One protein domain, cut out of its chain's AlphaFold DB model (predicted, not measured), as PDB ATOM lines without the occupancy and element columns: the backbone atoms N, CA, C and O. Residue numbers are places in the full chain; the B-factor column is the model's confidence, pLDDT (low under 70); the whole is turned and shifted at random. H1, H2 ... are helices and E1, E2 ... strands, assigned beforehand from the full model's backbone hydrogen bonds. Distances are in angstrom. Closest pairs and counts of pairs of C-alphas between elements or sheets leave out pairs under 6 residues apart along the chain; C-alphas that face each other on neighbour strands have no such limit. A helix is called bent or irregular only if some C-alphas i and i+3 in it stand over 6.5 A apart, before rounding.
ATOM      1  N   VAL A 178     298.890 123.572 324.386       93.56
ATOM      2  CA  VAL A 178     298.141 122.338 324.681       93.56
ATOM      3  C   VAL A 178     299.061 121.126 324.713       93.56
ATOM      4  O   VAL A 178     298.962 120.288 325.608       93.56
ATOM      5  N   MET A 179     299.945 121.010 323.722       93.81
ATOM      6  CA  MET A 179     300.776 119.833 323.483       93.81
ATOM      7  C   MET A 179     302.242 120.136 323.786       93.81
ATOM      8  O   MET A 179     302.805 121.139 323.342       93.81
ATOM      9  N   LEU A 180     302.885 119.239 324.532       95.75
ATOM     10  CA  LEU A 180     304.315 119.328 324.791       95.75
ATOM     11  C   LEU A 180     305.091 119.108 323.481       95.75
ATOM     12  O   LEU A 180     304.793 118.193 322.715       95.75
ATOM     13  N   SER A 181     306.083 119.957 323.220       95.12
ATOM     14  CA  SER A 181     306.824 119.998 321.956       95.12
ATOM     15  C   SER A 181     308.300 120.337 322.175       95.12
ATOM     16  O   SER A 181     308.688 120.843 323.232       95.12
ATOM     17  N   GLN A 182     309.145 120.083 321.174       95.44
ATOM     18  CA  GLN A 182     310.576 120.403 321.251       95.44
ATOM     19  C   GLN A 182     310.832 121.912 321.355       95.44
ATOM     20  O   GLN A 182     311.747 122.334 322.070       95.44
ATOM     21  N   LYS A 183     310.002 122.729 320.692       93.94
ATOM     22  CA  LYS A 183     310.023 124.190 320.817       93.94
ATOM     23  C   LYS A 183     309.694 124.638 322.240       93.94
ATOM     24  O   LYS A 183     310.408 125.477 322.779       93.94
ATOM     25  N   ALA A 184     308.697 124.022 322.881       94.00
ATOM     26  CA  ALA A 184     308.378 124.295 324.280       94.00
ATOM     27  C   ALA A 184     309.543 123.919 325.218       94.00
ATOM     28  O   ALA A 184     309.972 124.749 326.012       94.00
ATOM     29  N   LEU A 185     310.128 122.718 325.078       95.00
ATOM     30  CA  LEU A 185     311.297 122.285 325.874       95.00
ATOM     31  C   LEU A 185     312.539 123.180 325.719       95.00
ATOM     32  O   LEU A 185     313.446 123.110 326.547       95.00
ATOM     33  N   SER A 186     312.608 123.993 324.663       92.75
ATOM     34  CA  SER A 186     313.723 124.919 324.447       92.75
ATOM     35  C   SER A 186     313.602 126.200 325.289       92.75
ATOM     36  O   SER A 186     314.619 126.833 325.555       92.75
ATOM     37  N   ASN A 187     312.401 126.553 325.766       94.25
ATOM     38  CA  ASN A 187     312.180 127.669 326.689       94.25
ATOM     39  C   ASN A 187     312.196 127.171 328.147       94.25
ATOM     40  O   ASN A 187     311.147 126.978 328.762       94.25
ATOM     41  N   GLN A 188     313.389 126.899 328.685       92.75
ATOM     42  CA  GLN A 188     313.534 126.288 330.017       92.75
ATOM     43  C   GLN A 188     313.027 127.179 331.160       92.75
ATOM     44  O   GLN A 188     312.525 126.650 332.152       92.75
ATOM     45  N   ASP A 189     313.114 128.501 331.001       94.62
ATOM     46  CA  ASP A 189     312.739 129.490 332.019       94.62
ATOM     47  C   ASP A 189     311.223 129.768 332.071       94.62
ATOM     48  O   ASP A 189     310.763 130.566 332.888       94.62
ATOM     49  N   PHE A 190     310.419 129.088 331.240       96.19
ATOM     50  CA  PHE A 190     308.961 129.112 331.354       96.19
ATOM     51  C   PHE A 190     308.527 128.469 332.682       96.19
ATOM     52  O   PHE A 190     308.595 127.246 332.847       96.19
ATOM     53  N   ALA A 191     308.074 129.300 333.620       97.06
ATOM     54  CA  ALA A 191     307.429 128.881 334.860       97.06
ATOM     55  C   ALA A 191     305.930 128.636 334.632       97.06
ATOM     56  O   ALA A 191     305.290 129.385 333.895       97.06
ATOM     57  N   PHE A 192     305.373 127.605 335.268       96.56
ATOM     58  CA  PHE A 192     303.946 127.294 335.141       96.56
ATOM     59  C   PHE A 192     303.101 128.123 336.111       96.56
ATOM     60  O   PHE A 192     303.467 128.252 337.281       96.56
ATOM     61  N   SER A 193     301.939 128.617 335.673       95.00
ATOM     62  CA  SER A 193     301.043 129.453 336.503       95.00
ATOM     63  C   SER A 193     300.568 128.748 337.783       95.00
ATOM     64  O   SER A 193     300.409 129.379 338.827       95.00
ATOM     65  N   CYS A 194     300.428 127.421 337.729       92.56
ATOM     66  CA  CYS A 194     300.172 126.545 338.874       92.56
ATOM     67  C   CYS A 194     301.333 125.572 339.151       92.56
ATOM     68  O   CYS A 194     301.110 124.432 339.562       92.56
ATOM     69  N   GLY A 195     302.579 125.980 338.915       91.88
ATOM     70  CA  GLY A 195     303.736 125.122 339.154       91.88
ATOM     71  C   GLY A 195     303.940 124.722 340.626       91.88
ATOM     72  O   GLY A 195     303.436 125.366 341.551       91.88
ATOM     73  N   GLY A 196     304.710 123.655 340.849       89.06
ATOM     74  CA  GLY A 196     305.244 123.284 342.166       89.06
ATOM     75  C   GLY A 196     304.217 122.793 343.195       89.06
ATOM     76  O   GLY A 196     304.454 122.918 344.397       89.06
ATOM     77  N   ASN A 197     303.068 122.256 342.772       88.00
ATOM     78  CA  ASN A 197     302.023 121.773 343.684       88.00
ATOM     79  C   ASN A 197     301.422 120.424 343.249       88.00
ATOM     80  O   ASN A 197     301.910 119.741 342.357       88.00
ATOM     81  N   LEU A 198     300.349 119.987 343.915       83.06
ATOM     82  CA  LEU A 198     299.762 118.668 343.671       83.06
ATOM     83  C   LEU A 198     299.093 118.525 342.289       83.06
ATOM     84  O   LEU A 198     298.884 117.392 341.850       83.06
ATOM     85  N   THR A 199     298.694 119.609 341.617       85.62
ATOM     86  CA  THR A 199     298.056 119.546 340.288       85.62
ATOM     87  C   THR A 199     299.091 119.469 339.170       85.62
ATOM     88  O   THR A 199     298.900 118.678 338.243       85.62
ATOM     89  N   VAL A 200     300.191 120.217 339.293       93.81
ATOM     90  CA  VAL A 200     301.395 120.130 338.456       93.81
ATOM     91  C   VAL A 200     302.607 120.232 339.389       93.81
ATOM     92  O   VAL A 200     302.828 121.271 340.007       93.81
ATOM     93  N   GLU A 201     303.366 119.141 339.520       95.81
ATOM     94  CA  GLU A 201     304.509 119.057 340.444       95.81
ATOM     95  C   GLU A 201     305.714 119.848 339.931       95.81
ATOM     96  O   GLU A 201     306.486 120.373 340.728       95.81
ATOM     97  N   PHE A 202     305.865 119.946 338.606       96.75
ATOM     98  CA  PHE A 202     306.888 120.777 337.979       96.75
ATOM     99  C   PHE A 202     306.653 122.258 338.303       96.75
ATOM    100  O   PHE A 202     305.524 122.730 338.179       96.75
ATOM    101  N   ALA A 203     307.693 123.021 338.641       96.69
ATOM    102  CA  ALA A 203     307.610 124.483 338.693       96.69
ATOM    103  C   ALA A 203     307.935 125.132 337.335       96.69
ATOM    104  O   ALA A 203     307.363 126.167 336.993       96.69
ATOM    105  N   THR A 204     308.815 124.510 336.542       97.62
ATOM    106  CA  THR A 204     309.348 125.074 335.288       97.62
ATOM    107  C   THR A 204     309.502 124.043 334.165       97.62
ATOM    108  O   THR A 204     309.667 122.843 334.404       97.62
ATOM    109  N   MET A 205     309.532 124.511 332.915       97.31
ATOM    110  CA  MET A 205     309.836 123.683 331.738       97.31
ATOM    111  C   MET A 205     311.227 123.032 331.791       97.31
ATOM    112  O   MET A 205     311.417 121.938 331.253       97.31
ATOM    113  N   LYS A 206     312.181 123.640 332.506       97.25
ATOM    114  CA  LYS A 206     313.484 123.048 332.842       97.25
ATOM    115  C   LYS A 206     313.363 121.683 333.524       97.25
ATOM    116  O   LYS A 206     314.043 120.739 333.130       97.25
ATOM    117  N   GLU A 207     312.472 121.548 334.503       97.56
ATOM    118  CA  GLU A 207     312.273 120.291 335.239       97.56
ATOM    119  C   GLU A 207     311.596 119.212 334.383       97.56
ATOM    120  O   GLU A 207     311.859 118.022 334.563       97.56
ATOM    121  N   VAL A 208     310.766 119.619 333.415       97.56
ATOM    122  CA  VAL A 208     310.196 118.718 332.401       97.56
ATOM    123  C   VAL A 208     311.304 118.186 331.493       97.56
ATOM    124  O   VAL A 208     311.399 116.977 331.286       97.56
ATOM    125  N   ALA A 209     312.188 119.064 331.007       96.25
ATOM    126  CA  ALA A 209     313.338 118.691 330.182       96.25
ATOM    127  C   ALA A 209     314.340 117.782 330.924       96.25
ATOM    128  O   ALA A 209     314.957 116.913 330.311       96.25
ATOM    129  N   GLN A 210     314.481 117.953 332.241       96.19
ATOM    130  CA  GLN A 210     315.367 117.155 333.097       96.19
ATOM    131  C   GLN A 210     314.757 115.821 333.571       96.19
ATOM    132  O   GLN A 210     315.471 115.002 334.149       96.19
ATOM    133  N   ALA A 211     313.466 115.564 333.337       96.56
ATOM    134  CA  ALA A 211     312.792 114.365 333.846       96.56
ATOM    135  C   ALA A 211     313.292 113.048 333.210       96.56
ATOM    136  O   ALA A 211     313.313 112.017 333.893       96.56
ATOM    137  N   ASP A 212     313.679 113.084 331.929       95.81
ATOM    138  CA  ASP A 212     314.346 112.006 331.182       95.81
ATOM    139  C   ASP A 212     314.955 112.574 329.882       95.81
ATOM    140  O   ASP A 212     314.256 113.220 329.098       95.81
ATOM    141  N   ALA A 213     316.238 112.312 329.616       94.00
ATOM    142  CA  ALA A 213     316.947 112.864 328.456       94.00
ATOM    143  C   ALA A 213     316.366 112.427 327.092       94.00
ATOM    144  O   ALA A 213     316.542 113.123 326.092       94.00
ATOM    145  N   ARG A 214     315.642 111.299 327.036       93.38
ATOM    146  CA  ARG A 214     315.003 110.793 325.807       93.38
ATOM    147  C   ARG A 214     313.795 111.630 325.381       93.38
ATOM    148  O   ARG A 214     313.392 111.557 324.222       93.38
ATOM    149  N   LEU A 215     313.227 112.430 326.290       93.75
ATOM    150  CA  LEU A 215     311.964 113.140 326.080       93.75
ATOM    151  C   LEU A 215     311.971 114.024 324.826       93.75
ATOM    152  O   LEU A 215     311.004 114.008 324.074       93.75
ATOM    153  N   LYS A 216     313.054 114.765 324.550       93.31
ATOM    154  CA  LYS A 216     313.090 115.665 323.383       93.31
ATOM    155  C   LYS A 216     312.964 114.913 322.050       93.31
ATOM    156  O   LYS A 216     312.333 115.426 321.134       93.31
ATOM    157  N   ALA A 217     313.516 113.702 321.948       91.38
ATOM    158  CA  ALA A 217     313.573 112.942 320.697       91.38
ATOM    159  C   ALA A 217     312.222 112.343 320.257       91.38
ATOM    160  O   ALA A 217     312.062 112.005 319.089       91.38
ATOM    161  N   ILE A 218     311.259 112.211 321.176       90.19
ATOM    162  CA  ILE A 218     309.940 111.604 320.911       90.19
ATOM    163  C   ILE A 218     308.810 112.628 320.722       90.19
ATOM    164  O   ILE A 218     307.667 112.246 320.474       90.19
ATOM    165  N   LEU A 219     309.097 113.920 320.909       92.56
ATOM    166  CA  LEU A 219     308.100 114.987 320.857       92.56
ATOM    167  C   LEU A 219     308.037 115.629 319.466       92.56
ATOM    168  O   LEU A 219     309.070 115.751 318.797       92.56
ATOM    169  N   PRO A 220     306.854 116.111 319.041       92.00
ATOM    170  CA  PRO A 220     306.734 116.905 317.828       92.00
ATOM    171  C   PRO A 220     307.510 118.218 317.985       92.00
ATOM    172  O   PRO A 220     307.688 118.734 319.092       92.00
ATOM    173  N   GLU A 221     307.973 118.775 316.869       91.19
ATOM    174  CA  GLU A 221     308.730 120.029 316.861       91.19
ATOM    175  C   GLU A 221     307.918 121.187 317.470       91.19
ATOM    176  O   GLU A 221     308.412 121.920 318.331       91.19
ATOM    177  N   ASN A 222     306.645 121.279 317.078       90.56
ATOM    178  CA  ASN A 222     305.675 122.296 317.476       90.56
ATOM    179  C   ASN A 222     304.414 121.636 318.072       90.56
ATOM    180  O   ASN A 222     304.182 120.441 317.889       90.56
ATOM    181  N   ASP A 223     303.586 122.412 318.774       90.56
ATOM    182  CA  ASP A 223     302.256 121.974 319.216       90.56
ATOM    183  C   ASP A 223     301.335 121.788 317.994       90.56
ATOM    184  O   ASP A 223     301.104 122.724 317.231       90.56
ATOM    185  N   LEU A 224     300.829 120.568 317.795       84.75
ATOM    186  CA  LEU A 224     300.060 120.193 316.603       84.75
ATOM    187  C   LEU A 224     298.579 120.614 316.652       84.75
ATOM    188  O   LEU A 224     297.903 120.577 315.620       84.75
ATOM    189  N   LEU A 225     298.068 120.997 317.828       81.38
ATOM    190  CA  LEU A 225     296.704 121.506 318.015       81.38
ATOM    191  C   LEU A 225     296.673 123.040 317.915       81.38
ATOM    192  O   LEU A 225     295.718 123.618 317.395       81.38
ATOM    193  N   ARG A 226     297.752 123.701 318.342       75.38
ATOM    194  CA  ARG A 226     297.939 125.155 318.277       75.38
ATOM    195  C   ARG A 226     298.518 125.597 316.923       75.38
ATOM    196  O   ARG A 226     299.717 125.834 316.791       75.38
ATOM    197  N   ARG A 227     297.657 125.776 315.915       57.69
ATOM    198  CA  ARG A 227     298.029 126.365 314.609       57.69
ATOM    199  C   ARG A 227     297.890 127.899 314.628       57.69
ATOM    200  O   ARG A 227     296.761 128.382 314.591       57.69
ATOM    201  N   PRO A 228     298.984 128.686 314.664       46.00
ATOM    202  CA  PRO A 228     298.886 130.148 314.760       46.00
ATOM    203  C   PRO A 228     298.347 130.813 313.482       46.00
ATOM    204  O   PRO A 228     297.686 131.841 313.567       46.00
ATOM    205  N   GLU A 229     298.582 130.215 312.312       44.22
ATOM    206  CA  GLU A 229     298.227 130.783 310.999       44.22
ATOM    207  C   GLU A 229     296.747 130.603 310.612       44.22
ATOM    208  O   GLU A 229     296.319 131.116 309.584       44.22
ATOM    209  N   GLN A 230     295.949 129.894 311.420       46.19
ATOM    210  CA  GLN A 230     294.537 129.589 311.126       46.19
ATOM    211  C   GLN A 230     293.555 130.256 312.108       46.19
ATOM    212  O   GLN A 230     292.466 129.750 312.347       46.19
ATOM    213  N   ARG A 231     293.923 131.406 312.695       46.44
ATOM    214  CA  ARG A 231     293.043 132.205 313.576       46.44
ATOM    215  C   ARG A 231     292.159 133.209 312.816       46.44
ATOM    216  O   ARG A 231     291.974 134.345 313.242       46.44
ATOM    217  N   THR A 232     291.571 132.778 311.705       41.62
ATOM    218  CA  THR A 232     290.384 133.411 311.112       41.62
ATOM    219  C   THR A 232     289.143 133.034 311.927       41.62
ATOM    220  O   THR A 232     288.988 131.886 312.346       41.62
ATOM    221  N   VAL A 233     288.237 133.989 312.174       40.09
ATOM    222  CA  VAL A 233     287.010 133.760 312.968       40.09
ATOM    223  C   VAL A 233     285.998 132.952 312.143       40.09
ATOM    224  O   VAL A 233     285.083 133.491 311.527       40.09
ATOM    225  N   GLY A 234     286.217 131.639 312.111       40.34
ATOM    226  CA  GLY A 234     285.467 130.651 311.334       40.34
ATOM    227  C   GLY A 234     286.212 129.315 311.221       40.34
ATOM    228  O   GLY A 234     285.597 128.257 311.342       40.34
ATOM    229  N   ASP A 235     287.543 129.357 311.101       46.62
ATOM    230  CA  ASP A 235     288.405 128.191 310.859       46.62
ATOM    231  C   ASP A 235     288.907 127.541 312.156       46.62
ATOM    232  O   ASP A 235     290.105 127.351 312.375       46.62
ATOM    233  N   ALA A 236     287.977 127.171 313.039       55.69
ATOM    234  CA  ALA A 236     288.321 126.366 314.207       55.69
ATOM    235  C   ALA A 236     289.014 125.056 313.749       55.69
ATOM    236  O   ALA A 236     288.462 124.341 312.904       55.69
ATOM    237  N   PRO A 237     290.217 124.720 314.266       64.75
ATOM    238  CA  PRO A 237     291.017 123.610 313.740       64.75
ATOM    239  C   PRO A 237     290.364 122.242 313.972       64.75
ATOM    240  O   PRO A 237     290.696 121.271 313.291       64.75
ATOM    241  N   LEU A 238     289.410 122.170 314.905       74.50
ATOM    242  CA  LEU A 238     288.429 121.102 315.018       74.50
ATOM    243  C   LEU A 238     287.059 121.678 314.610       74.50
ATOM    244  O   LEU A 238     286.705 122.794 314.982       74.50
ATOM    245  N   LYS A 239     286.271 120.926 313.835       85.00
ATOM    246  CA  LYS A 239     284.937 121.363 313.379       85.00
ATOM    247  C   LYS A 239     283.868 121.085 314.453       85.00
ATOM    248  O   LYS A 239     283.988 121.563 315.581       85.00
ATOM    249  N   ARG A 240     282.832 120.294 314.140       89.12
ATOM    250  CA  ARG A 240     281.834 119.849 315.120       89.12
ATOM    251  C   ARG A 240     282.436 118.732 315.973       89.12
ATOM    252  O   ARG A 240     282.896 117.718 315.442       89.12
ATOM    253  N   CYS A 241     282.399 118.894 317.288       92.44
ATOM    254  CA  CYS A 241     283.001 117.982 318.252       92.44
ATOM    255  C   CYS A 241     281.954 117.289 319.131       92.44
ATOM    256  O   CYS A 241     281.180 117.960 319.808       92.44
ATOM    257  N   ALA A 242     281.988 115.959 319.204       94.50
ATOM    258  CA  ALA A 242     281.355 115.214 320.292       94.50
ATOM    259  C   ALA A 242     282.386 114.964 321.399       94.50
ATOM    260  O   ALA A 242     283.448 114.389 321.151       94.50
ATOM    261  N   VAL A 243     282.076 115.370 322.626       95.31
ATOM    262  CA  VAL A 243     282.870 115.061 323.818       95.31
ATOM    263  C   VAL A 243     282.102 114.004 324.603       95.31
ATOM    264  O   VAL A 243     281.024 114.273 325.131       95.31
ATOM    265  N   VAL A 244     282.635 112.785 324.640       95.69
ATOM    266  CA  VAL A 244     281.950 111.610 325.190       95.69
ATOM    267  C   VAL A 244     282.631 111.197 326.490       95.69
ATOM    268  O   VAL A 244     283.721 110.621 326.483       95.69
ATOM    269  N   GLY A 245     281.985 111.542 327.602       92.88
ATOM    270  CA  GLY A 245     282.335 111.121 328.954       92.88
ATOM    271  C   GLY A 245     282.046 109.640 329.212       92.88
ATOM    272  O   GLY A 245     281.613 108.899 328.332       92.88
ATOM    273  N   ASN A 246     282.290 109.201 330.448       92.81
ATOM    274  CA  ASN A 246     282.315 107.780 330.813       92.81
ATOM    275  C   ASN A 246     281.130 107.371 331.718       92.81
ATOM    276  O   ASN A 246     281.228 106.387 332.448       92.81
ATOM    277  N   SER A 247     280.038 108.145 331.746       89.38
ATOM    278  CA  SER A 247     278.860 107.820 332.562       89.38
ATOM    279  C   SER A 247     278.023 106.688 331.961       89.38
ATOM    280  O   SER A 247     277.794 106.655 330.752       89.38
ATOM    281  N   GLY A 248     277.501 105.813 332.828       88.31
ATOM    282  CA  GLY A 248     276.552 104.758 332.459       88.31
ATOM    283  C   GLY A 248     275.237 105.269 331.858       88.31
ATOM    284  O   GLY A 248     274.616 104.522 331.115       88.31
ATOM    285  N   ASP A 249     274.872 106.540 332.075       86.19
ATOM    286  CA  ASP A 249     273.681 107.203 331.499       86.19
ATOM    287  C   ASP A 249     273.655 107.166 329.953       86.19
ATOM    288  O   ASP A 249     272.623 107.389 329.324       86.19
ATOM    289  N   LEU A 250     274.808 106.903 329.322       89.25
ATOM    290  CA  LEU A 250     274.911 106.651 327.882       89.25
ATOM    291  C   LEU A 250     274.140 105.400 327.444       89.25
ATOM    292  O   LEU A 250     273.680 105.346 326.310       89.25
ATOM    293  N   LEU A 251     274.014 104.395 328.315       93.25
ATOM    294  CA  LEU A 251     273.385 103.110 327.999       93.25
ATOM    295  C   LEU A 251     271.854 103.196 327.956       93.25
ATOM    296  O   LEU A 251     271.215 102.358 327.325       93.25
ATOM    297  N   ASP A 252     271.273 104.237 328.552       90.88
ATOM    298  CA  ASP A 252     269.827 104.477 328.554       90.88
ATOM    299  C   ASP A 252     269.300 104.921 327.166       90.88
ATOM    300  O   ASP A 252     268.094 104.914 326.928       90.88
ATOM    301  N   HIS A 253     270.191 105.317 326.242       89.06
ATOM    302  CA  HIS A 253     269.849 105.945 324.958       89.06
ATOM    303  C   HIS A 253     270.737 105.448 323.800       89.06
ATOM    304  O   HIS A 253     271.871 105.018 323.998       89.06
ATOM    305  N   ALA A 254     270.251 105.539 322.559       94.44
ATOM    306  CA  ALA A 254     270.953 105.065 321.357       94.44
ATOM    307  C   ALA A 254     271.755 106.176 320.634       94.44
ATOM    308  O   ALA A 254     271.611 106.375 319.427       94.44
ATOM    309  N   HIS A 255     272.599 106.922 321.357       94.62
ATOM    310  CA  HIS A 255     273.350 108.065 320.798       94.62
ATOM    311  C   HIS A 255     274.464 107.686 319.803       94.62
ATOM    312  O   HIS A 255     275.122 108.568 319.256       94.62
ATOM    313  N   GLY A 256     274.727 106.403 319.539       97.00
ATOM    314  CA  GLY A 256     275.928 105.985 318.813       97.00
ATOM    315  C   GLY A 256     276.048 106.536 317.390       97.00
ATOM    316  O   GLY A 256     277.118 107.007 317.003       97.00
ATOM    317  N   ALA A 257     274.945 106.546 316.639       97.50
ATOM    318  CA  ALA A 257     274.901 107.111 315.288       97.50
ATOM    319  C   ALA A 257     274.969 108.653 315.286       97.50
ATOM    320  O   ALA A 257     275.546 109.242 314.375       97.50
ATOM    321  N   GLU A 258     274.420 109.300 316.319       95.62
ATOM    322  CA  GLU A 258     274.515 110.750 316.522       95.62
ATOM    323  C   GLU A 258     275.974 111.158 316.783       95.62
ATOM    324  O   GLU A 258     276.508 112.031 316.101       95.62
ATOM    325  N   ILE A 259     276.636 110.464 317.717       96.56
ATOM    326  CA  ILE A 259     278.036 110.669 318.111       96.56
ATOM    327  C   ILE A 259     278.990 110.448 316.931       96.56
ATOM    328  O   ILE A 259     279.866 111.282 316.693       96.56
ATOM    329  N   ASP A 260     278.821 109.369 316.160       97.50
ATOM    330  CA  ASP A 260     279.682 109.083 315.002       97.50
ATOM    331  C   ASP A 260     279.517 110.104 313.852       97.50
ATOM    332  O   ASP A 260     280.436 110.273 313.044       97.50
ATOM    333  N   GLY A 261     278.401 110.846 313.823       96.25
ATOM    334  CA  GLY A 261     278.104 111.933 312.879       96.25
ATOM    335  C   GLY A 261     278.817 113.273 313.144       96.25
ATOM    336  O   GLY A 261     278.555 114.256 312.441       96.25
ATOM    337  N   PHE A 262     279.705 113.346 314.141       94.19
ATOM    338  CA  PHE A 262     280.552 114.516 314.416       94.19
ATOM    339  C   PHE A 262     281.902 114.430 313.702       94.19
ATOM    340  O   PHE A 262     282.474 113.348 313.575       94.19
ATOM    341  N   ASP A 263     282.461 115.566 313.267       92.44
ATOM    342  CA  ASP A 263     283.777 115.614 312.614       92.44
ATOM    343  C   ASP A 263     284.872 115.055 313.536       92.44
ATOM    344  O   ASP A 263     285.641 114.173 313.140       92.44
ATOM    345  N   THR A 264     284.894 115.539 314.781       94.00
ATOM    346  CA  THR A 264     285.853 115.171 315.828       94.00
ATOM    347  C   THR A 264     285.138 114.514 317.001       94.00
ATOM    348  O   THR A 264     284.115 115.007 317.464       94.00
ATOM    349  N   ILE A 265     285.695 113.421 317.524       96.69
ATOM    350  CA  ILE A 265     285.176 112.763 318.729       96.69
ATOM    351  C   ILE A 265     286.288 112.657 319.763       96.69
ATOM    352  O   ILE A 265     287.331 112.054 319.494       96.69
ATOM    353  N   ILE A 266     286.045 113.243 320.937       97.06
ATOM    354  CA  ILE A 266     286.943 113.263 322.090       97.06
ATOM    355  C   ILE A 266     286.414 112.267 323.128       97.06
ATOM    356  O   ILE A 266     285.291 112.412 323.609       97.06
ATOM    357  N   ARG A 267     287.218 111.256 323.472       97.50
ATOM    358  CA  ARG A 267     286.899 110.237 324.494       97.50
ATOM    359  C   ARG A 267     287.943 110.227 325.609       97.50
ATOM    360  O   ARG A 267     289.052 110.727 325.418       97.50
ATOM    361  N   PHE A 268     287.632 109.603 326.746       95.62
ATOM    362  CA  PHE A 268     288.520 109.603 327.916       95.62
ATOM    363  C   PHE A 268     288.886 108.209 328.408       95.62
ATOM    364  O   PHE A 268     288.017 107.354 328.586       95.62
ATOM    365  N   ASN A 269     290.162 108.034 328.760       94.88
ATOM    366  CA  ASN A 269     290.651 106.892 329.532       94.88
ATOM    367  C   ASN A 269     290.263 105.538 328.892       94.88
ATOM    368  O   ASN A 269     290.121 105.430 327.672       94.88
ATOM    369  N   ALA A 270     290.064 104.514 329.724       92.25
ATOM    370  CA  ALA A 270     289.570 103.192 329.352       92.25
ATOM    371  C   ALA A 270     288.061 103.137 329.006       92.25
ATOM    372  O   ALA A 270     287.378 102.194 329.392       92.25
ATOM    373  N   ALA A 271     287.511 104.137 328.307       93.12
ATOM    374  CA  ALA A 271     286.145 104.061 327.776       93.12
ATOM    375  C   ALA A 271     286.086 103.102 326.565       93.12
ATOM    376  O   ALA A 271     286.682 103.430 325.522       93.12
ATOM    377  N   PRO A 272     285.392 101.947 326.657       93.69
ATOM    378  CA  PRO A 272     285.204 101.046 325.527       93.69
ATOM    379  C   PRO A 272     284.184 101.611 324.532       93.69
ATOM    380  O   PRO A 272     283.266 102.340 324.897       93.69
ATOM    381  N   THR A 273     284.343 101.233 323.266       95.50
ATOM    382  CA  THR A 273     283.324 101.405 322.214       95.50
ATOM    383  C   THR A 273     282.802 100.055 321.719       95.50
ATOM    384  O   THR A 273     281.613  99.929 321.445       95.50
ATOM    385  N   ARG A 274     283.667  99.027 321.669       95.19
ATOM    386  CA  ARG A 274     283.302  97.643 321.324       95.19
ATOM    387  C   ARG A 274     282.304  97.069 322.333       95.19
ATOM    388  O   ARG A 274     282.595  97.065 323.527       95.19
ATOM    389  N   GLY A 275     281.174  96.562 321.846       96.56
ATOM    390  CA  GLY A 275     280.056  96.064 322.657       96.56
ATOM    391  C   GLY A 275     279.077  97.149 323.130       96.56
ATOM    392  O   GLY A 275     278.093  96.823 323.786       96.56
ATOM    393  N   TYR A 276     279.328  98.418 322.800       97.56
ATOM    394  CA  TYR A 276     278.535  99.580 323.220       97.56
ATOM    395  C   TYR A 276     278.218 100.529 322.052       97.56
ATOM    396  O   TYR A 276     277.737 101.641 322.263       97.56
ATOM    397  N   GLU A 277     278.480 100.111 320.811       97.94
ATOM    398  CA  GLU A 277     278.477 100.960 319.616       97.94
ATOM    399  C   GLU A 277     277.145 101.689 319.398       97.94
ATOM    400  O   GLU A 277     277.156 102.859 319.029       97.94
ATOM    401  N   THR A 278     276.014 101.037 319.685       98.00
ATOM    402  CA  THR A 278     274.657 101.613 319.618       98.00
ATOM    403  C   THR A 278     274.481 102.829 320.532       98.00
ATOM    404  O   THR A 278     273.743 103.755 320.206       98.00
ATOM    405  N   HIS A 279     275.176 102.841 321.668       96.88
ATOM    406  CA  HIS A 279     275.052 103.849 322.719       96.88
ATOM    407  C   HIS A 279     276.109 104.944 322.597       96.88
ATOM    408  O   HIS A 279     275.805 106.121 322.755       96.88
ATOM    409  N   VAL A 280     277.360 104.561 322.313       96.69
ATOM    410  CA  VAL A 280     278.512 105.476 322.394       96.69
ATOM    411  C   VAL A 280     279.209 105.733 321.061       96.69
ATOM    412  O   VAL A 280     280.093 106.586 321.016       96.69
ATOM    413  N   GLY A 281     278.850 105.031 319.987       97.50
ATOM    414  CA  GLY A 281     279.492 105.141 318.674       97.50
ATOM    415  C   GLY A 281     280.828 104.392 318.585       97.50
ATOM    416  O   GLY A 281     281.394 103.947 319.585       97.50
ATOM    417  N   ARG A 282     281.346 104.243 317.367       96.25
ATOM    418  CA  ARG A 282     282.595 103.536 317.035       96.25
ATOM    419  C   ARG A 282     283.791 104.476 316.931       96.25
ATOM    420  O   ARG A 282     284.899 104.121 317.342       96.25
ATOM    421  N   LYS A 283     283.590 105.662 316.357       94.94
ATOM    422  CA  LYS A 283     284.660 106.576 315.940       94.94
ATOM    423  C   LYS A 283     285.320 107.245 317.150       94.94
ATOM    424  O   LYS A 283     284.688 107.534 318.164       94.94
ATOM    425  N   THR A 284     286.627 107.476 317.056       95.12
ATOM    426  CA  THR A 284     287.420 108.220 318.047       95.12
ATOM    427  C   THR A 284     288.483 109.010 317.293       95.12
ATOM    428  O   THR A 284     289.267 108.417 316.559       95.12
ATOM    429  N   THR A 285     288.501 110.333 317.447       94.44
ATOM    430  CA  THR A 285     289.498 111.206 316.800       94.44
ATOM    431  C   THR A 285     290.616 111.537 317.779       94.44
ATOM    432  O   THR A 285     291.792 111.420 317.444       94.44
ATOM    433  N   ILE A 286     290.246 111.895 319.010       95.06
ATOM    434  CA  ILE A 286     291.155 112.197 320.115       95.06
ATOM    435  C   ILE A 286     290.756 111.320 321.306       95.06
ATOM    436  O   ILE A 286     289.574 111.224 321.642       95.06
ATOM    437  N   ARG A 287     291.729 110.707 321.986       95.50
ATOM    438  CA  ARG A 287     291.512 110.099 323.304       95.50
ATOM    439  C   ARG A 287     292.448 110.732 324.331       95.50
ATOM    440  O   ARG A 287     293.664 110.670 324.189       95.50
ATOM    441  N   ILE A 288     291.868 111.333 325.367       96.38
ATOM    442  CA  ILE A 288     292.585 111.936 326.497       96.38
ATOM    443  C   ILE A 288     292.749 110.880 327.592       96.38
ATOM    444  O   ILE A 288     291.765 110.286 328.031       96.38
ATOM    445  N   LEU A 289     293.981 110.625 328.033       94.56
ATOM    446  CA  LEU A 289     294.306 109.504 328.924       94.56
ATOM    447  C   LEU A 289     295.135 109.949 330.128       94.56
ATOM    448  O   LEU A 289     296.033 110.780 330.006       94.56
ATOM    449  N   ASN A 290     294.881 109.357 331.295       93.12
ATOM    450  CA  ASN A 290     295.828 109.420 332.406       93.12
ATOM    451  C   ASN A 290     297.030 108.466 332.185       93.12
ATOM    452  O   ASN A 290     297.059 107.671 331.243       93.12
ATOM    453  N   MET A 291     298.009 108.513 333.090       91.94
ATOM    454  CA  MET A 291     299.224 107.684 333.051       91.94
ATOM    455  C   MET A 291     299.054 106.253 333.589       91.94
ATOM    456  O   MET A 291     300.044 105.566 333.840       91.94
ATOM    457  N   ASP A 292     297.823 105.794 333.794       91.38
ATOM    458  CA  ASP A 292     297.499 104.415 334.183       91.38
ATOM    459  C   ASP A 292     296.865 103.648 333.005       91.38
ATOM    460  O   ASP A 292     296.988 102.431 332.914       91.38
ATOM    461  N   PHE A 293     296.299 104.361 332.022       91.12
ATOM    462  CA  PHE A 293     295.768 103.801 330.771       91.12
ATOM    463  C   PHE A 293     296.786 103.810 329.613       91.12
ATOM    464  O   PHE A 293     296.416 103.881 328.440       91.12
ATOM    465  N   LEU A 294     298.085 103.715 329.922       88.62
ATOM    466  CA  LEU A 294     299.171 103.680 328.927       88.62
ATOM    467  C   LEU A 294     299.047 102.507 327.940       88.62
ATOM    468  O   LEU A 294     299.339 102.678 326.763       88.62
ATOM    469  N   HIS A 295     298.544 101.357 328.395       86.56
ATOM    470  CA  HIS A 295     298.333 100.158 327.571       86.56
ATOM    471  C   HIS A 295     297.012 100.147 326.778       86.56
ATOM    472  O   HIS A 295     296.708  99.151 326.125       86.56
ATOM    473  N   TRP A 296     296.175 101.187 326.878       87.69
ATOM    474  CA  TRP A 296     294.824 101.134 326.315       87.69
ATOM    475  C   TRP A 296     294.832 101.115 324.772       87.69
ATOM    476  O   TRP A 296     295.488 101.967 324.168       87.69
ATOM    477  N   PRO A 297     294.090 100.203 324.109       85.62
ATOM    478  CA  PRO A 297     294.071 100.112 322.654       85.62
ATOM    479  C   PRO A 297     293.336 101.290 321.995       85.62
ATOM    480  O   PRO A 297     292.211 101.659 322.353       85.62
ATOM    481  N   HIS A 298     293.958 101.843 320.955       82.88
ATOM    482  CA  HIS A 298     293.413 102.933 320.144       82.88
ATOM    483  C   HIS A 298     293.144 102.458 318.718       82.88
ATOM    484  O   HIS A 298     293.883 101.634 318.186       82.88
ATOM    485  N   ALA A 299     292.115 103.011 318.075       81.88
ATOM    486  CA  ALA A 299     291.925 102.810 316.643       81.88
ATOM    487  C   ALA A 299     293.055 103.510 315.868       81.88
ATOM    488  O   ALA A 299     293.566 104.549 316.307       81.88
ATOM    489  N   ARG A 300     293.442 102.953 314.712       82.19
ATOM    490  CA  ARG A 300     294.478 103.522 313.835       82.19
ATOM    491  C   ARG A 300     294.148 104.981 313.509       82.19
ATOM    492  O   ARG A 300     293.026 105.287 313.117       82.19
ATOM    493  N   GLY A 301     295.116 105.877 313.695       82.19
ATOM    494  CA  GLY A 301     294.933 107.318 313.473       82.19
ATOM    495  C   GLY A 301     294.208 108.094 314.588       82.19
ATOM    496  O   GLY A 301     294.094 109.309 314.473       82.19
ATOM    497  N   THR A 302     293.768 107.455 315.681       89.38
ATOM    498  CA  THR A 302     293.348 108.189 316.896       89.38
ATOM    499  C   THR A 302     294.547 108.933 317.490       89.38
ATOM    500  O   THR A 302     295.578 108.316 317.748       89.38
ATOM    501  N   LEU A 303     294.408 110.226 317.778       91.62
ATOM    502  CA  LEU A 303     295.401 110.991 318.532       91.62
ATOM    503  C   LEU A 303     295.249 110.678 320.028       91.62
ATOM    504  O   LEU A 303     294.234 111.016 320.637       91.62
ATOM    505  N   ALA A 304     296.247 110.030 320.627       92.31
ATOM    506  CA  ALA A 304     296.266 109.734 322.058       92.31
ATOM    507  C   ALA A 304     297.043 110.827 322.811       92.31
ATOM    508  O   ALA A 304     298.217 111.058 322.531       92.31
ATOM    509  N   LEU A 305     296.399 111.512 323.760       94.38
ATOM    510  CA  LEU A 305     296.972 112.660 324.470       94.38
ATOM    511  C   LEU A 305     296.990 112.401 325.982       94.38
ATOM    512  O   LEU A 305     295.947 112.356 326.639       94.38
ATOM    513  N   TYR A 306     298.187 112.188 326.528       95.44
ATOM    514  CA  TYR A 306     298.389 111.703 327.892       95.44
ATOM    515  C   TYR A 306     298.681 112.837 328.887       95.44
ATOM    516  O   TYR A 306     299.416 113.784 328.593       95.44
ATOM    517  N   THR A 307     298.114 112.747 330.095       94.00
ATOM    518  CA  THR A 307     298.304 113.758 331.148       94.00
ATOM    519  C   THR A 307     299.694 113.649 331.777       94.00
ATOM    520  O   THR A 307     299.979 112.642 332.421       94.00
ATOM    521  N   VAL A 308     300.524 114.685 331.681       93.38
ATOM    522  CA  VAL A 308     301.811 114.754 332.390       93.38
ATOM    523  C   VAL A 308     301.728 115.806 333.499       93.38
ATOM    524  O   VAL A 308     301.273 116.922 333.256       93.38
ATOM    525  N   ARG A 309     302.099 115.438 334.729       92.44
ATOM    526  CA  ARG A 309     302.069 116.330 335.907       92.44
ATOM    527  C   ARG A 309     303.326 116.234 336.765       92.44
ATOM    528  O   ARG A 309     303.637 117.181 337.476       92.44
ATOM    529  N   SER A 310     304.024 115.106 336.687       95.56
ATOM    530  CA  SER A 310     305.210 114.767 337.471       95.56
ATOM    531  C   SER A 310     306.344 114.245 336.586       95.56
ATOM    532  O   SER A 310     306.116 113.720 335.491       95.56
ATOM    533  N   GLN A 311     307.580 114.256 337.095       95.81
ATOM    534  CA  GLN A 311     308.677 113.531 336.439       95.81
ATOM    535  C   GLN A 311     308.399 112.016 336.335       95.81
ATOM    536  O   GLN A 311     308.900 111.339 335.434       95.81
ATOM    537  N   ARG A 312     307.605 111.465 337.268       95.38
ATOM    538  CA  ARG A 312     307.188 110.056 337.265       95.38
ATOM    539  C   ARG A 312     306.306 109.743 336.056       95.38
ATOM    540  O   ARG A 312     306.453 108.665 335.491       95.38
ATOM    541  N   ASP A 313     305.452 110.675 335.640       95.62
ATOM    542  CA  ASP A 313     304.608 110.548 334.447       95.62
ATOM    543  C   ASP A 313     305.442 110.532 333.161       95.62
ATOM    544  O   ASP A 313     305.227 109.674 332.308       95.62
ATOM    545  N   VAL A 314     306.443 111.418 333.049       95.75
ATOM    546  CA  VAL A 314     307.393 111.426 331.918       95.75
ATOM    547  C   VAL A 314     308.103 110.077 331.803       95.75
ATOM    548  O   VAL A 314     308.091 109.455 330.739       95.75
ATOM    549  N   ARG A 315     308.681 109.586 332.908       94.75
ATOM    550  CA  ARG A 315     309.389 108.298 332.923       94.75
ATOM    551  C   ARG A 315     308.447 107.123 332.656       94.75
ATOM    552  O   ARG A 315     308.784 106.271 331.839       94.75
ATOM    553  N   LYS A 316     307.242 107.100 333.248       93.81
ATOM    554  CA  LYS A 316     306.180 106.130 332.909       93.81
ATOM    555  C   LYS A 316     305.943 106.100 331.394       93.81
ATOM    556  O   LYS A 316     306.091 105.041 330.789       93.81
ATOM    557  N   PHE A 317     305.630 107.244 330.783       92.88
ATOM    558  CA  PHE A 317     305.338 107.356 329.352       92.88
ATOM    559  C   PHE A 317     306.491 106.841 328.480       92.88
ATOM    560  O   PHE A 317     306.273 106.014 327.600       92.88
ATOM    561  N   LEU A 318     307.733 107.231 328.784       91.69
ATOM    562  CA  LEU A 318     308.936 106.806 328.053       91.69
ATOM    563  C   LEU A 318     309.358 105.344 328.287       91.69
ATOM    564  O   LEU A 318     310.199 104.828 327.549       91.69
ATOM    565  N   HIS A 319     308.814 104.669 329.301       89.94
ATOM    566  CA  HIS A 319     308.921 103.212 329.448       89.94
ATOM    567  C   HIS A 319     307.786 102.457 328.738       89.94
ATOM    568  O   HIS A 319     307.953 101.281 328.432       89.94
ATOM    569  N   HIS A 320     306.648 103.109 328.472       84.25
ATOM    570  CA  HIS A 320     305.465 102.486 327.865       84.25
ATOM    571  C   HIS A 320     305.278 102.820 326.378       84.25
ATOM    572  O   HIS A 320     304.467 102.167 325.721       84.25
ATOM    573  N   GLN A 321     306.003 103.806 325.831       70.62
ATOM    574  CA  GLN A 321     305.969 104.118 324.403       70.62
ATOM    575  C   GLN A 321     306.411 102.903 323.577       70.62
ATOM    576  O   GLN A 321     307.597 102.605 323.438       70.62
ATOM    577  N   GLN A 322     305.427 102.230 322.985       57.00
ATOM    578  CA  GLN A 322     305.635 101.237 321.943       57.00
ATOM    579  C   GLN A 322     306.231 101.946 320.718       57.00
ATOM    580  O   GLN A 322     305.548 102.806 320.156       57.00
ATOM    581  N   PRO A 323     307.458 101.612 320.262       50.28
ATOM    582  CA  PRO A 323     308.177 102.427 319.275       50.28
ATOM    583  C   PRO A 323     307.475 102.623 317.923       50.28
ATOM    584  O   PRO A 323     307.889 103.480 317.149       50.28
ATOM    585  N   ARG A 324     306.461 101.801 317.602       51.84
ATOM    586  CA  ARG A 324     305.712 101.818 316.330       51.84
ATOM    587  C   ARG A 324     304.220 101.490 316.507       51.84
ATOM    588  O   ARG A 324     303.663 100.698 315.752       51.84
ATOM    589  N   GLY A 325     303.563 102.067 317.517       59.19
ATOM    590  CA  GLY A 325     302.097 101.993 317.622       59.19
ATOM    591  C   GLY A 325     301.397 102.663 316.417       59.19
ATOM    592  O   GLY A 325     301.890 103.680 315.932       59.19
ATOM    593  N   PRO A 326     300.245 102.158 315.926       59.62
ATOM    594  CA  PRO A 326     299.576 102.656 314.709       59.62
ATOM    595  C   PRO A 326     298.814 103.989 314.893       59.62
ATOM    596  O   PRO A 326     298.020 104.383 314.032       59.62
ATOM    597  N   SER A 327     299.020 104.665 316.023       70.56
ATOM    598  CA  SER A 327     298.242 105.815 316.485       70.56
ATOM    599  C   SER A 327     299.176 106.779 317.227       70.56
ATOM    600  O   SER A 327     299.875 106.334 318.141       70.56
ATOM    601  N   PRO A 328     299.245 108.067 316.843       80.62
ATOM    602  CA  PRO A 328     300.229 108.994 317.395       80.62
ATOM    603  C   PRO A 328     299.912 109.340 318.857       80.62
ATOM    604  O   PRO A 328     298.778 109.690 319.196       80.62
ATOM    605  N   ALA A 329     300.928 109.237 319.718       89.06
ATOM    606  CA  ALA A 329     300.814 109.412 321.163       89.06
ATOM    607  C   ALA A 329     301.659 110.597 321.651       89.06
ATOM    608  O   ALA A 329     302.878 110.612 321.481       89.06
ATOM    609  N   PHE A 330     301.011 111.559 322.302       92.50
ATOM    610  CA  PHE A 330     301.597 112.826 322.740       92.50
ATOM    611  C   PHE A 330     301.356 113.087 324.230       92.50
ATOM    612  O   PHE A 330     300.507 112.458 324.865       92.50
ATOM    613  N   LEU A 331     302.079 114.066 324.776       95.69
ATOM    614  CA  LEU A 331     301.879 114.587 326.127       95.69
ATOM    615  C   LEU A 331     301.186 115.950 326.073       95.69
ATOM    616  O   LEU A 331     301.490 116.771 325.205       95.69
ATOM    617  N   PHE A 332     300.300 116.218 327.033       96.88
ATOM    618  CA  PHE A 332     299.882 117.594 327.315       96.88
ATOM    619  C   PHE A 332     301.087 118.451 327.731       96.88
ATOM    620  O   PHE A 332     302.008 117.964 328.384       96.88
ATOM    621  N   HIS A 333     301.057 119.742 327.414       96.69
ATOM    622  CA  HIS A 333     301.910 120.728 328.067       96.69
ATOM    623  C   HIS A 333     301.447 120.897 329.530       96.69
ATOM    624  O   HIS A 333     300.234 120.953 329.751       96.69
ATOM    625  N   PRO A 334     302.331 120.991 330.544       96.81
ATOM    626  CA  PRO A 334     301.881 121.099 331.937       96.81
ATOM    627  C   PRO A 334     301.015 122.338 332.196       96.81
ATOM    628  O   PRO A 334     300.014 122.235 332.898       96.81
ATOM    629  N   GLU A 335     301.322 123.463 331.539       96.31
ATOM    630  CA  GLU A 335     300.528 124.702 331.625       96.31
ATOM    631  C   GLU A 335     299.047 124.519 331.261       96.31
ATOM    632  O   GLU A 335     298.183 125.143 331.873       96.31
ATOM    633  N   TRP A 336     298.718 123.606 330.338       96.00
ATOM    634  CA  TRP A 336     297.322 123.294 330.014       96.00
ATOM    635  C   TRP A 336     296.541 122.815 331.247       96.00
ATOM    636  O   TRP A 336     295.365 123.134 331.411       96.00
ATOM    637  N   TRP A 337     297.190 122.084 332.158       94.88
ATOM    638  CA  TRP A 337     296.569 121.633 333.406       94.88
ATOM    639  C   TRP A 337     296.428 122.733 334.452       94.88
ATOM    640  O   TRP A 337     295.575 122.595 335.328       94.88
ATOM    641  N   CYS A 338     297.206 123.809 334.341       95.06
ATOM    642  CA  CYS A 338     297.040 125.006 335.153       95.06
ATOM    643  C   CYS A 338     295.887 125.863 334.648       95.06
ATOM    644  O   CYS A 338     294.964 126.117 335.418       95.06
ATOM    645  N   HIS A 339     295.840 126.143 333.345       94.50
ATOM    646  CA  HIS A 339     294.703 126.807 332.702       94.50
ATOM    647  C   HIS A 339     293.375 126.103 333.016       94.50
ATOM    648  O   HIS A 339     292.451 126.693 333.566       94.50
ATOM    649  N   VAL A 340     293.295 124.787 332.794       91.75
ATOM    650  CA  VAL A 340     292.094 123.987 333.108       91.75
ATOM    651  C   VAL A 340     291.757 123.965 334.616       91.75
ATOM    652  O   VAL A 340     290.629 123.641 334.990       91.75
ATOM    653  N   TRP A 341     292.692 124.319 335.504       90.38
ATOM    654  CA  TRP A 341     292.434 124.486 336.941       90.38
ATOM    655  C   TRP A 341     292.027 125.918 337.319       90.38
ATOM    656  O   TRP A 341     291.252 126.103 338.260       90.38
ATOM    657  N   GLU A 342     292.443 126.912 336.540       90.69
ATOM    658  CA  GLU A 342     291.974 128.296 336.623       90.69
ATOM    659  C   GLU A 342     290.484 128.420 336.279       90.69
ATOM    660  O   GLU A 342     289.744 129.115 336.975       90.69
ATOM    661  N   TRP A 343     290.011 127.621 335.314       86.75
ATOM    662  CA  TRP A 343     288.583 127.378 335.041       86.75
ATOM    663  C   TRP A 343     287.795 126.819 336.246       86.75
ATOM    664  O   TRP A 343     286.568 126.823 336.230       86.75
ATOM    665  N   LEU A 344     288.470 126.330 337.293       83.12
ATOM    666  CA  LEU A 344     287.866 125.903 338.564       83.12
ATOM    667  C   LEU A 344     288.228 126.845 339.729       83.12
ATOM    668  O   LEU A 344     288.089 126.464 340.894       83.12
ATOM    669  N   GLY A 345     288.737 128.048 339.435       81.94
ATOM    670  CA  GLY A 345     289.176 129.038 340.422       81.94
ATOM    671  C   GLY A 345     290.302 128.541 341.335       81.94
ATOM    672  O   GLY A 345     290.314 128.883 342.516       81.94
ATOM    673  N   TYR A 346     291.175 127.652 340.839       80.75
ATOM    674  CA  TYR A 346     292.247 126.995 341.603       80.75
ATOM    675  C   TYR A 346     291.777 126.308 342.911       80.75
ATOM    676  O   TYR A 346     292.545 126.102 343.855       80.75
ATOM    677  N   ARG A 347     290.494 125.919 342.991       74.19
ATOM    678  CA  ARG A 347     289.903 125.259 344.172       74.19
ATOM    679  C   ARG A 347     290.554 123.890 344.414       74.19
ATOM    680  O   ARG A 347     291.034 123.246 343.491       74.19
ATOM    681  N   LYS A 348     290.509 123.387 345.656       66.12
ATOM    682  CA  LYS A 348     291.221 122.168 346.129       66.12
ATOM    683  C   LYS A 348     290.993 120.863 345.330       66.12
ATOM    684  O   LYS A 348     291.668 119.872 345.597       66.12
ATOM    685  N   VAL A 349     290.043 120.827 344.396       75.12
ATOM    686  CA  VAL A 349     289.761 119.677 343.529       75.12
ATOM    687  C   VAL A 349     290.584 119.801 342.244       75.12
ATOM    688  O   VAL A 349     290.409 120.753 341.489       75.12
ATOM    689  N   LYS A 350     291.462 118.826 341.976       81.38
ATOM    690  CA  LYS A 350     292.214 118.759 340.710       81.38
ATOM    691  C   LYS A 350     291.246 118.556 339.530       81.38
ATOM    692  O   LYS A 350     290.321 117.750 339.671       81.38
ATOM    693  N   PRO A 351     291.470 119.169 338.354       87.31
ATOM    694  CA  PRO A 351     290.587 118.967 337.209       87.31
ATOM    695  C   PRO A 351     290.552 117.518 336.717       87.31
ATOM    696  O   PRO A 351     291.584 116.844 336.624       87.31
ATOM    697  N   SER A 352     289.359 117.050 336.345       89.38
ATOM    698  CA  SER A 352     289.184 115.731 335.736       89.38
ATOM    699  C   SER A 352     289.664 115.719 334.280       89.38
ATOM    700  O   SER A 352     289.688 116.744 333.596       89.38
ATOM    701  N   THR A 353     290.012 114.533 333.771       91.50
ATOM    702  CA  THR A 353     290.332 114.342 332.342       91.50
ATOM    703  C   THR A 353     289.158 114.723 331.441       91.50
ATOM    704  O   THR A 353     289.379 115.354 330.412       91.50
ATOM    705  N   GLY A 354     287.926 114.421 331.868       91.25
ATOM    706  CA  GLY A 354     286.696 114.832 331.190       91.25
ATOM    707  C   GLY A 354     286.575 116.350 331.047       91.25
ATOM    708  O   GLY A 354     286.378 116.846 329.942       91.25
ATOM    709  N   PHE A 355     286.756 117.096 332.143       90.50
ATOM    710  CA  PHE A 355     286.664 118.561 332.131       90.50
ATOM    711  C   PHE A 355     287.744 119.200 331.245       90.50
ATOM    712  O   PHE A 355     287.439 120.085 330.452       90.50
ATOM    713  N   ALA A 356     288.976 118.679 331.274       92.19
ATOM    714  CA  ALA A 356     290.038 119.129 330.372       92.19
ATOM    715  C   ALA A 356     289.699 118.938 328.885       92.19
ATOM    716  O   ALA A 356     290.081 119.767 328.065       92.19
ATOM    717  N   GLY A 357     288.965 117.877 328.528       93.12
ATOM    718  CA  GLY A 357     288.465 117.683 327.164       93.12
ATOM    719  C   GLY A 357     287.298 118.599 326.793       93.12
ATOM    720  O   GLY A 357     287.169 118.946 325.623       93.12
ATOM    721  N   VAL A 358     286.489 119.036 327.764       91.06
ATOM    722  CA  VAL A 358     285.468 120.076 327.546       91.06
ATOM    723  C   VAL A 358     286.137 121.426 327.287       91.06
ATOM    724  O   VAL A 358     285.835 122.047 326.273       91.06
ATOM    725  N   VAL A 359     287.101 121.845 328.116       91.19
ATOM    726  CA  VAL A 359     287.870 123.089 327.889       91.19
ATOM    727  C   VAL A 359     288.616 123.039 326.547       91.19
ATOM    728  O   VAL A 359     288.585 124.010 325.794       91.19
ATOM    729  N   LEU A 360     289.199 121.886 326.187       92.69
ATOM    730  CA  LEU A 360     289.840 121.682 324.882       92.69
ATOM    731  C   LEU A 360     288.844 121.868 323.728       92.69
ATOM    732  O   LEU A 360     289.158 122.529 322.741       92.69
ATOM    733  N   ALA A 361     287.638 121.314 323.850       90.69
ATOM    734  CA  ALA A 361     286.611 121.464 322.828       90.69
ATOM    735  C   ALA A 361     286.108 122.914 322.723       90.69
ATOM    736  O   ALA A 361     285.953 123.432 321.619       90.69
ATOM    737  N   LEU A 362     285.902 123.599 323.851       87.50
ATOM    738  CA  LEU A 362     285.476 125.000 323.873       87.50
ATOM    739  C   LEU A 362     286.515 125.936 323.237       87.50
ATOM    740  O   LEU A 362     286.132 126.847 322.504       87.50
ATOM    741  N   HIS A 363     287.809 125.676 323.439       86.56
ATOM    742  CA  HIS A 363     288.893 126.371 322.735       86.56
ATOM    743  C   HIS A 363     288.877 126.065 321.228       86.56
ATOM    744  O   HIS A 363     288.651 126.960 320.411       86.56
ATOM    745  N   PHE A 364     289.065 124.798 320.845       87.25
ATOM    746  CA  PHE A 364     289.497 124.433 319.487       87.25
ATOM    747  C   PHE A 364     288.394 123.990 318.516       87.25
ATOM    748  O   PHE A 364     288.689 123.834 317.331       87.25
ATOM    749  N   CYS A 365     287.151 123.797 318.972       85.38
ATOM    750  CA  CYS A 365     286.033 123.382 318.117       85.38
ATOM    751  C   CYS A 365     285.159 124.556 317.648       85.38
ATOM    752  O   CYS A 365     285.023 125.560 318.360       85.38
ATOM    753  N   SER A 366     284.512 124.415 316.483       81.69
ATOM    754  CA  SER A 366     283.453 125.335 316.035       81.69
ATOM    755  C   SER A 366     282.107 125.029 316.693       81.69
ATOM    756  O   SER A 366     281.366 125.956 317.009       81.69
ATOM    757  N   SER A 367     281.817 123.753 316.981       82.50
ATOM    758  CA  SER A 367     280.742 123.376 317.905       82.50
ATOM    759  C   SER A 367     281.084 122.153 318.758       82.50
ATOM    760  O   SER A 367     282.002 121.399 318.445       82.50
ATOM    761  N   VAL A 368     280.368 121.971 319.868       85.94
ATOM    762  CA  VAL A 368     280.659 121.022 320.950       85.94
ATOM    763  C   VAL A 368     279.347 120.408 321.449       85.94
ATOM    764  O   VAL A 368     278.446 121.135 321.842       85.94
ATOM    765  N   HIS A 369     279.215 119.088 321.478       88.94
ATOM    766  CA  HIS A 369     278.096 118.391 322.129       88.94
ATOM    767  C   HIS A 369     278.637 117.467 323.222       88.94
ATOM    768  O   HIS A 369     279.686 116.844 323.044       88.94
ATOM    769  N   LEU A 370     277.936 117.391 324.357       90.25
ATOM    770  CA  LEU A 370     278.395 116.678 325.549       90.25
ATOM    771  C   LEU A 370     277.529 115.444 325.815       90.25
ATOM    772  O   LEU A 370     276.348 115.555 326.138       90.25
ATOM    773  N   PHE A 371     278.145 114.268 325.742       90.50
ATOM    774  CA  PHE A 371     277.498 112.978 325.974       90.50
ATOM    775  C   PHE A 371     278.115 112.305 327.203       90.50
ATOM    776  O   PHE A 371     279.323 112.383 327.410       90.50
ATOM    777  N   GLY A 372     277.319 111.632 328.037       88.50
ATOM    778  CA  GLY A 372     277.855 110.827 329.145       88.50
ATOM    779  C   GLY A 372     278.543 111.612 330.268       88.50
ATOM    780  O   GLY A 372     279.386 111.059 330.977       88.50
TER     781      GLY A 372
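This is residues 178 to 372 of the 380 residues of a protein of Klebsormidium nitens (UniProt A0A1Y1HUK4). A twisted sheet of six parallel strands runs through the domain, with the long helix H8 packed on one of its faces and H7 set crosswise to H8. Short helices gather at the two ends of the longest axis: H1, H2 and H3 past the edge strand E5, where H6 also sits, and H4 with H5 at the other end. The printed part has 195 residues with eight named helices and six named strands, in the order H1 H2 H3 E1 H4 E2 H5 E3 E4 H6 E5 H7 H8 E6, and the sheet runs E5 E4 E3 E2 E1 E6. The class is mixed, helices and strands, with under half of the residues in named elements. The whole is compact and rounded, with a radius of gyration of the C-alphas of 16.7 A and spans of 49 by 37 by 36 A.

H1, residues 182 to 186, touches H2, residues 205 to 209; their closest C-alphas are those of Leu 185 and Ala 209, 6.0 A apart. H3, residues 213 to 218, is close to but not clearly touching H2; their closest C-alphas, of Ala 209 and Leu 215, are 7.0 A apart. E1, residues 238 to 244, H4, residues 256 to 260, and E2, residues 264 to 268, form a strand-helix-strand unit, two parallel neighbour strands with a helix between, and its crossover is right-handed. N 266 and O 242 are 2.8 A apart, within hydrogen-bond range. H5, residues 277 to 280, touches H4, with the C-alphas of Gly 256 and Val 280 closest at 4.4 A. E2, H5 and E3, residues 286 to 289, form a second such unit, also right-handed; N 288 and O 267 are 2.9 A apart. E4, residues 303 to 306, is parallel to E3, with N 305 and O 287 at 2.9 A. E4, H6, residues 311 to 320, and E5, residues 329 to 331, make a third right-handed unit, with N 330 and O 304 at 2.8 A. H6 only grazes the sheet, with its residues 313 to 317. H6 and H3 only just touch, with 3 pairs of C-alphas within 8 A, those of Leu 215 and Leu 318 closest at 7.3 A. H7, residues 334 to 342, is not on the sheet. H8, residues 353 to 364, is on one face of the sheet, an arrangement in two layers. Its residues 355 to 359 touch H7, about perpendicular at 88 degrees, with the C-alphas of Val 340 and Ala 356 closest at 5.9 A. E6, residues 365 to 371, is parallel to E1, with N 369 and O 241 at 2.8 A. Every O i to N i+4 pair is within hydrogen-bond range in H1, H2, H4, H6 and H8; H7 has 4 of 5, H3 has 0 of 2 but 2 of 3 O i to N i+3 pairs, and H5 is too short for an i+4 pair.

H1 begins at C-alpha 182 (310.576, 120.403, 321.251). H3 is irregular, but only just: C-alphas 213 and 216 are 7.0 A apart. From first to last C-alpha E1 measures 15.3 A, E2 13.6 A, H6 14.3 A, H7 13.1 A, H8 16.4 A and E6 15.6 A. H8 begins at C-alpha 353 (290.332, 114.342, 332.342), and E6 ends at C-alpha 371 (277.498, 112.978, 325.974).

The C-alphas farthest apart, of Asp 189 and Asp 252, are 49.8 A apart. The printed part has no cut. The links H1 to H2, H3 to E1, E1 to H4 and E3 to E4 are long. The mean pLDDT of the printed part is 88.1, and residues 227 to 237, 322 to 326 and 348 are under 70.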